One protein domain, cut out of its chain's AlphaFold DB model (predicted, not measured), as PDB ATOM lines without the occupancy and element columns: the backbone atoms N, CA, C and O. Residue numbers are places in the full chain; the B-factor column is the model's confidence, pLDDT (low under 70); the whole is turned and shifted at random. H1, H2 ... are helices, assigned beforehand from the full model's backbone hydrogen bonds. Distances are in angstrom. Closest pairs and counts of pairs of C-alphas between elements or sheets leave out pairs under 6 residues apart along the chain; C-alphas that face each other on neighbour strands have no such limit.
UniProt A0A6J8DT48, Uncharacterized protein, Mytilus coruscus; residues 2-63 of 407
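What this domain is: This is residues 2 to 63 of the 407 residues of an uncharacterized protein of Mytilus coruscus (UniProt A0A6J8DT48). A thin stretch of chain, residues 2 to 25, with the tiny helix H1 in it, runs beside the first part of one long, straight helix, H2, and the chain folds back between them. Residues 49 to 63 of H2 stick out as a bare arm. The printed part has 62 residues with two named helices, H1 then H2, and no named strand; its class is all helix. It is an extended rod of 57 by 21 by 15 A, with a radius of gyration of the C-alphas of 17.9 A.

Where its parts are: H1, residues 11 to 14, begins at C-alpha 11 (144.642, 154.762, 186.801). H2, residues 26 to 63, is 54.7 A long and ends at C-alpha 63 (104.718, 141.598, 168.857).

How they stand to each other: H1 and H2 are close but not clearly touching; their closest C-alphas, of Leu 13 and Lys 30, are 7.3 A apart. In H2 every O i to N i+4 pair is within hydrogen-bond range; H1 is too short for such a pair.

The domain as a whole: The C-alphas farthest apart, of Lys 23 and Ile 63, span 57.3 A. The printed part has no cut. The link from H1 to H2 is long. Residues 2 to 13 and 16 to 18 have pLDDT under 70.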
ATOM      1  N   MET A   2     127.462 149.090 174.622       41.28
ATOM      2  CA  MET A   2     127.300 150.399 175.261       41.28
ATOM      3  C   MET A   2     127.964 151.429 174.341       41.28
ATOM      4  O   MET A   2     129.135 151.287 174.002       41.28
ATOM      5  N   PHE A   3     127.177 152.371 173.833       42.53
ATOM      6  CA  PHE A   3     127.609 153.340 172.835       42.53
ATOM      7  C   PHE A   3     128.700 154.256 173.416       42.53
ATOM      8  O   PHE A   3     128.439 155.003 174.353       42.53
ATOM      9  N   GLY A   4     129.910 154.193 172.851       46.44
ATOM     10  CA  GLY A   4     130.905 155.272 172.919       46.44
ATOM     11  C   GLY A   4     131.775 155.388 174.174       46.44
ATOM     12  O   GLY A   4     132.487 156.378 174.292       46.44
ATOM     13  N   ARG A   5     131.755 154.429 175.108       49.09
ATOM     14  CA  ARG A   5     132.697 154.419 176.243       49.09
ATOM     15  C   ARG A   5     133.646 153.236 176.134       49.09
ATOM     16  O   ARG A   5     133.233 152.091 176.308       49.09
ATOM     17  N   GLU A   6     134.907 153.531 175.844       51.22
ATOM     18  CA  GLU A   6     135.997 152.577 176.009       51.22
ATOM     19  C   GLU A   6     136.253 152.391 177.506       51.22
ATOM     20  O   GLU A   6     136.210 153.345 178.286       51.22
ATOM     21  N   VAL A   7     136.459 151.144 177.930       53.22
ATOM     22  CA  VAL A   7     136.851 150.864 179.311       53.22
ATOM     23  C   VAL A   7     138.269 151.399 179.473       53.22
ATOM     24  O   VAL A   7     139.220 150.787 178.990       53.22
ATOM     25  N   HIS A   8     138.404 152.567 180.102       54.16
ATOM     26  CA  HIS A   8     139.714 153.115 180.415       54.16
ATOM     27  C   HIS A   8     140.465 152.153 181.330       54.16
ATOM     28  O   HIS A   8     139.897 151.568 182.257       54.16
ATOM     29  N   MET A   9     141.756 151.990 181.053       61.53
ATOM     30  CA  MET A   9     142.632 151.244 181.939       61.53
ATOM     31  C   MET A   9     142.597 151.850 183.351       61.53
ATOM     32  O   MET A   9     142.519 153.074 183.480       61.53
ATOM     33  N   PRO A  10     142.685 151.020 184.404       69.44
ATOM     34  CA  PRO A  10     142.850 151.501 185.768       69.44
ATOM     35  C   PRO A  10     143.973 152.543 185.849       69.44
ATOM     36  O   PRO A  10     145.041 152.348 185.261       69.44
ATOM     37  N   ILE A  11     143.721 153.631 186.581       67.06
ATOM     38  CA  ILE A  11     144.642 154.762 186.801       67.06
ATOM     39  C   ILE A  11     146.041 154.251 187.189       67.06
ATOM     40  O   ILE A  11     147.044 154.713 186.648       67.06
ATOM     41  N   ASP A  12     146.108 153.204 188.009       61.31
ATOM     42  CA  ASP A  12     147.345 152.561 188.466       61.31
ATOM     43  C   ASP A  12     148.254 152.075 187.326       61.31
ATOM     44  O   ASP A  12     149.480 152.119 187.440       61.31
ATOM     45  N   LEU A  13     147.687 151.628 186.199       65.50
ATOM     46  CA  LEU A  13     148.478 151.227 185.032       65.50
ATOM     47  C   LEU A  13     148.880 152.412 184.159       65.50
ATOM     48  O   LEU A  13     149.958 152.374 183.567       65.50
ATOM     49  N   ILE A  14     148.025 153.432 184.063       70.56
ATOM     50  CA  ILE A  14     148.290 154.632 183.258       70.56
ATOM     51  C   ILE A  14     149.444 155.420 183.879       70.56
ATOM     52  O   ILE A  14     150.390 155.786 183.186       70.56
ATOM     53  N   TYR A  15     149.396 155.624 185.193       74.88
ATOM     54  CA  TYR A  15     150.402 156.396 185.919       74.88
ATOM     55  C   TYR A  15     151.518 155.522 186.503       74.88
ATOM     56  O   TYR A  15     152.493 156.039 187.040       74.88
ATOM     57  N   GLY A  16     151.402 154.193 186.399       65.19
ATOM     58  CA  GLY A  16     152.371 153.258 186.971       65.19
ATOM     59  C   GLY A  16     152.473 153.341 188.495       65.19
ATOM     60  O   GLY A  16     153.480 152.897 189.046       65.19
ATOM     61  N   VAL A  17     151.468 153.918 189.160       68.25
ATOM     62  CA  VAL A  17     151.435 154.077 190.613       68.25
ATOM     63  C   VAL A  17     151.067 152.726 191.197       68.25
ATOM     64  O   VAL A  17     149.910 152.319 191.240       68.25
ATOM     65  N   HIS A  18     152.098 151.981 191.571       65.00
ATOM     66  CA  HIS A  18     151.927 150.735 192.287       65.00
ATOM     67  C   HIS A  18     151.420 151.029 193.693       65.00
ATOM     68  O   HIS A  18     151.930 151.938 194.349       65.00
ATOM     69  N   SER A  19     150.471 150.230 194.188       73.12
ATOM     70  CA  SER A  19     150.191 150.241 195.621       73.12
ATOM     71  C   SER A  19     151.496 149.904 196.358       73.12
ATOM     72  O   SER A  19     152.097 148.869 196.047       73.12
ATOM     73  N   PRO A  20     151.949 150.729 197.318       75.06
ATOM     74  CA  PRO A  20     153.214 150.505 198.021       75.06
ATOM     75  C   PRO A  20     153.229 149.184 198.809       75.06
ATOM     76  O   PRO A  20     154.293 148.684 199.156       75.06
ATOM     77  N   ASN A  21     152.055 148.587 199.041       81.94
ATOM     78  CA  ASN A  21     151.892 147.330 199.769       81.94
ATOM     79  C   ASN A  21     151.889 146.087 198.858       81.94
ATOM     80  O   ASN A  21     151.796 144.959 199.344       81.94
ATOM     81  N   SER A  22     151.965 146.264 197.537       79.88
ATOM     82  CA  SER A  22     152.030 145.151 196.592       79.88
ATOM     83  C   SER A  22     153.415 144.505 196.635       79.88
ATOM     84  O   SER A  22     154.420 145.136 196.322       79.88
ATOM     85  N   LYS A  23     153.465 143.217 196.988       90.00
ATOM     86  CA  LYS A  23     154.684 142.389 196.910       90.00
ATOM     87  C   LYS A  23     155.029 141.960 195.478       90.00
ATOM     88  O   LYS A  23     156.038 141.291 195.280       90.00
ATOM     89  N   LEU A  24     154.172 142.267 194.502       88.19
ATOM     90  CA  LEU A  24     154.336 141.826 193.121       88.19
ATOM     91  C   LEU A  24     155.319 142.734 192.396       88.19
ATOM     92  O   LEU A  24     155.309 143.954 192.573       88.19
ATOM     93  N   SER A  25     156.139 142.147 191.530       88.06
ATOM     94  CA  SER A  25     156.928 142.954 190.611       88.06
ATOM     95  C   SER A  25     156.003 143.706 189.640       88.06
ATOM     96  O   SER A  25     154.898 143.263 189.310       88.06
ATOM     97  N   ARG A  26     156.455 144.862 189.139       82.31
ATOM     98  CA  ARG A  26     155.705 145.664 188.157       82.31
ATOM     99  C   ARG A  26     155.175 144.854 186.953       82.31
ATOM    100  O   ARG A  26     154.011 145.074 186.606       82.31
ATOM    101  N   PRO A  27     155.954 143.958 186.305       88.88
ATOM    102  CA  PRO A  27     155.426 143.136 185.215       88.88
ATOM    103  C   PRO A  27     154.357 142.139 185.688       88.88
ATOM    104  O   PRO A  27     153.297 142.068 185.075       88.88
ATOM    105  N   GLU A  28     154.564 141.456 186.817       89.62
ATOM    106  CA  GLU A  28     153.595 140.481 187.344       89.62
ATOM    107  C   GLU A  28     152.258 141.126 187.715       89.62
ATOM    108  O   GLU A  28     151.193 140.572 187.439       89.62
ATOM    109  N   TYR A  29     152.286 142.321 188.302       84.94
ATOM    110  CA  TYR A  29     151.070 143.077 188.589       84.94
ATOM    111  C   TYR A  29     150.307 143.447 187.321       84.94
ATOM    112  O   TYR A  29     149.083 143.332 187.287       84.94
ATOM    113  N   LYS A  30     151.018 143.887 186.274       85.19
ATOM    114  CA  LYS A  30     150.401 144.224 184.989       85.19
ATOM    115  C   LYS A  30     149.695 143.002 184.404       85.19
ATOM    116  O   LYS A  30     148.547 143.117 183.980       85.19
ATOM    117  N   ASP A  31     150.341 141.841 184.441       89.75
ATOM    118  CA  ASP A  31     149.763 140.596 183.935       89.75
ATOM    119  C   ASP A  31     148.571 140.135 184.780       89.75
ATOM    120  O   ASP A  31     147.522 139.765 184.241       89.75
ATOM    121  N   GLN A  32     148.669 140.238 186.109       89.69
ATOM    122  CA  GLN A  32     147.565 139.906 187.008       89.69
ATOM    123  C   GLN A  32     146.368 140.845 186.808       89.69
ATOM    124  O   GLN A  32     145.219 140.394 186.812       89.69
ATOM    125  N   LEU A  33     146.615 142.139 186.612       85.88
ATOM    126  CA  LEU A  33     145.572 143.127 186.383       85.88
ATOM    127  C   LEU A  33     144.899 142.928 185.025       85.88
ATOM    128  O   LEU A  33     143.670 142.912 184.969       85.88
ATOM    129  N   ASN A  34     145.669 142.674 183.965       87.12
ATOM    130  CA  ASN A  34     145.121 142.302 182.659       87.12
ATOM    131  C   ASN A  34     144.245 141.046 182.769       87.12
ATOM    132  O   ASN A  34     143.099 141.056 182.326       87.12
ATOM    133  N   SER A  35     144.719 140.010 183.469       91.81
ATOM    134  CA  SER A  35     143.942 138.788 183.710       91.81
ATOM    135  C   SER A  35     142.631 139.059 184.464       91.81
ATOM    136  O   SER A  35     141.578 138.514 184.118       91.81
ATOM    137  N   ARG A  36     142.654 139.923 185.487       90.06
ATOM    138  CA  ARG A  36     141.445 140.327 186.228       90.06
ATOM    139  C   ARG A  36     140.482 141.118 185.344       90.06
ATOM    140  O   ARG A  36     139.287 140.822 185.355       90.06
ATOM    141  N   MET A  37     140.985 142.064 184.555       87.62
ATOM    142  CA  MET A  37     140.180 142.847 183.613       87.62
ATOM    143  C   MET A  37     139.529 141.953 182.556       87.62
ATOM    144  O   MET A  37     138.333 142.085 182.300       87.62
ATOM    145  N   ASP A  38     140.257 140.976 182.015       91.12
ATOM    146  CA  ASP A  38     139.710 140.007 181.063       91.12
ATOM    147  C   ASP A  38     138.594 139.157 181.674       91.12
ATOM    148  O   ASP A  38     137.557 138.939 181.036       91.12
ATOM    149  N   LYS A  39     138.753 138.726 182.932       92.56
ATOM    150  CA  LYS A  39     137.699 138.016 183.675       92.56
ATOM    151  C   LYS A  39     136.459 138.890 183.858       92.56
ATOM    152  O   LYS A  39     135.351 138.432 183.576       92.56
ATOM    153  N   VAL A  40     136.630 140.148 184.267       89.44
ATOM    154  CA  VAL A  40     135.519 141.103 184.420       89.44
ATOM    155  C   VAL A  40     134.817 141.327 183.079       89.44
ATOM    156  O   VAL A  40     133.595 141.192 182.992       89.44
ATOM    157  N   HIS A  41     135.570 141.579 182.007       89.25
ATOM    158  CA  HIS A  41     135.021 141.767 180.666       89.25
ATOM    159  C   HIS A  41     134.268 140.540 180.159       89.25
ATOM    160  O   HIS A  41     133.225 140.695 179.520       89.25
ATOM    161  N   LYS A  42     134.764 139.331 180.438       94.25
ATOM    162  CA  LYS A  42     134.072 138.088 180.091       94.25
ATOM    163  C   LYS A  42     132.712 138.006 180.788       94.25
ATOM    164  O   LYS A  42     131.699 137.863 180.109       94.25
ATOM    165  N   VAL A  43     132.666 138.221 182.105       93.31
ATOM    166  CA  VAL A  43     131.410 138.205 182.880       93.31
ATOM    167  C   VAL A  43     130.421 139.261 182.376       93.31
ATOM    168  O   VAL A  43     129.228 138.983 182.241       93.31
ATOM    169  N   VAL A  44     130.897 140.470 182.070       90.50
ATOM    170  CA  VAL A  44     130.052 141.546 181.527       90.50
ATOM    171  C   VAL A  44     129.507 141.176 180.145       90.50
ATOM    172  O   VAL A  44     128.313 141.363 179.899       90.50
ATOM    173  N   ARG A  45     130.337 140.611 179.257       94.00
ATOM    174  CA  ARG A  45     129.904 140.127 177.934       94.00
ATOM    175  C   ARG A  45     128.830 139.049 178.057       94.00
ATOM    176  O   ARG A  45     127.792 139.173 177.409       94.00
ATOM    177  N   ASP A  46     129.025 138.067 178.932       92.94
ATOM    178  CA  ASP A  46     128.071 136.974 179.140       92.94
ATOM    179  C   ASP A  46     126.722 137.496 179.664       92.94
ATOM    180  O   ASP A  46     125.654 137.136 179.154       92.94
ATOM    181  N   ARG A  47     126.752 138.434 180.621       93.12
ATOM    182  CA  ARG A  47     125.539 139.099 181.128       93.12
ATOM    183  C   ARG A  47     124.827 139.908 180.052       93.12
ATOM    184  O   ARG A  47     123.599 139.872 179.984       93.12
ATOM    185  N   LEU A  48     125.572 140.618 179.206       92.94
ATOM    186  CA  LEU A  48     125.002 141.415 178.122       92.94
ATOM    187  C   LEU A  48     124.321 140.526 177.077       92.94
ATOM    188  O   LEU A  48     123.211 140.841 176.646       92.94
ATOM    189  N   VAL A  49     124.932 139.393 176.718       95.94
ATOM    190  CA  VAL A  49     124.331 138.392 175.820       95.94
ATOM    191  C   VAL A  49     123.044 137.828 176.423       95.94
ATOM    192  O   VAL A  49     122.014 137.779 175.745       95.94
ATOM    193  N   HIS A  50     123.059 137.468 177.709       94.88
ATOM    194  CA  HIS A  50     121.873 136.958 178.395       94.88
ATOM    195  C   HIS A  50     120.742 138.001 178.464       94.88
ATOM    196  O   HIS A  50     119.587 137.697 178.153       94.88
ATOM    197  N   ALA A  51     121.062 139.248 178.819       91.12
ATOM    198  CA  ALA A  51     120.096 140.344 178.871       91.12
ATOM    199  C   ALA A  51     119.493 140.639 177.486       91.12
ATOM    200  O   ALA A  51     118.273 140.779 177.362       91.12
ATOM    201  N   ALA A  52     120.319 140.653 176.435       93.50
ATOM    202  CA  ALA A  52     119.862 140.829 175.058       93.50
ATOM    203  C   ALA A  52     118.922 139.692 174.620       93.50
ATOM    204  O   ALA A  52     117.856 139.952 174.056       93.50
ATOM    205  N   ALA A  53     119.258 138.438 174.940       94.81
ATOM    206  CA  ALA A  53     118.404 137.287 174.659       94.81
ATOM    207  C   ALA A  53     117.057 137.375 175.398       94.81
ATOM    208  O   ALA A  53     116.002 137.112 174.814       94.81
ATOM    209  N   GLN A  54     117.067 137.794 176.665       96.06
ATOM    210  CA  GLN A  54     115.849 137.991 177.450       96.06
ATOM    211  C   GLN A  54     114.973 139.115 176.878       96.06
ATOM    212  O   GLN A  54     113.751 138.966 176.796       96.06
ATOM    213  N   GLN A  55     115.581 140.226 176.459       94.31
ATOM    214  CA  GLN A  55     114.871 141.339 175.836       94.31
ATOM    215  C   GLN A  55     114.244 140.926 174.502       94.31
ATOM    216  O   GLN A  55     113.067 141.214 174.282       94.31
ATOM    217  N   LYS A  56     114.983 140.194 173.657       95.44
ATOM    218  CA  LYS A  56     114.454 139.632 172.408       95.44
ATOM    219  C   LYS A  56     113.251 138.726 172.675       95.44
ATOM    220  O   LYS A  56     112.202 138.931 172.081       95.44
ATOM    221  N   ARG A  57     113.353 137.794 173.632       94.94
ATOM    222  CA  ARG A  57     112.229 136.915 174.016       94.94
ATOM    223  C   ARG A  57     110.994 137.709 174.441       94.94
ATOM    224  O   ARG A  57     109.886 137.375 174.041       94.94
ATOM    225  N   ARG A  58     111.167 138.768 175.238       93.38
ATOM    226  CA  ARG A  58     110.054 139.642 175.645       93.38
ATOM    227  C   ARG A  58     109.432 140.364 174.450       93.38
ATOM    228  O   ARG A  58     108.213 140.428 174.370       93.38
ATOM    229  N   TYR A  59     110.255 140.875 173.540       92.38
ATOM    230  CA  TYR A  59     109.801 141.561 172.334       92.38
ATOM    231  C   TYR A  59     109.002 140.630 171.414       92.38
ATOM    232  O   TYR A  59     107.877 140.964 171.038       92.38
ATOM    233  N   ASP A  60     109.529 139.429 171.159       92.00
ATOM    234  CA  ASP A  60     108.882 138.397 170.345       92.00
ATOM    235  C   ASP A  60     107.501 138.023 170.928       92.00
ATOM    236  O   ASP A  60     106.521 137.916 170.196       92.00
ATOM    237  N   LEU A  61     107.380 137.933 172.260       91.50
ATOM    238  CA  LEU A  61     106.095 137.697 172.934       91.50
ATOM    239  C   LEU A  61     105.115 138.877 172.839       91.50
ATOM    240  O   LEU A  61     103.906 138.657 172.872       91.50
ATOM    241  N   THR A  62     105.607 140.116 172.769       90.25
ATOM    242  CA  THR A  62     104.743 141.308 172.687       90.25
ATOM    243  C   THR A  62     104.260 141.621 171.276       90.25
ATOM    244  O   THR A  62     103.201 142.225 171.134       90.25
ATOM    245  N   ILE A  63     105.024 141.242 170.249       86.81
ATOM    246  CA  ILE A  63     104.718 141.598 168.857       86.81
ATOM    247  C   ILE A  63     103.869 140.574 168.148       86.81
ATOM    248  O   ILE A  63     103.150 140.959 167.233       86.81
TER     249      ILE A  63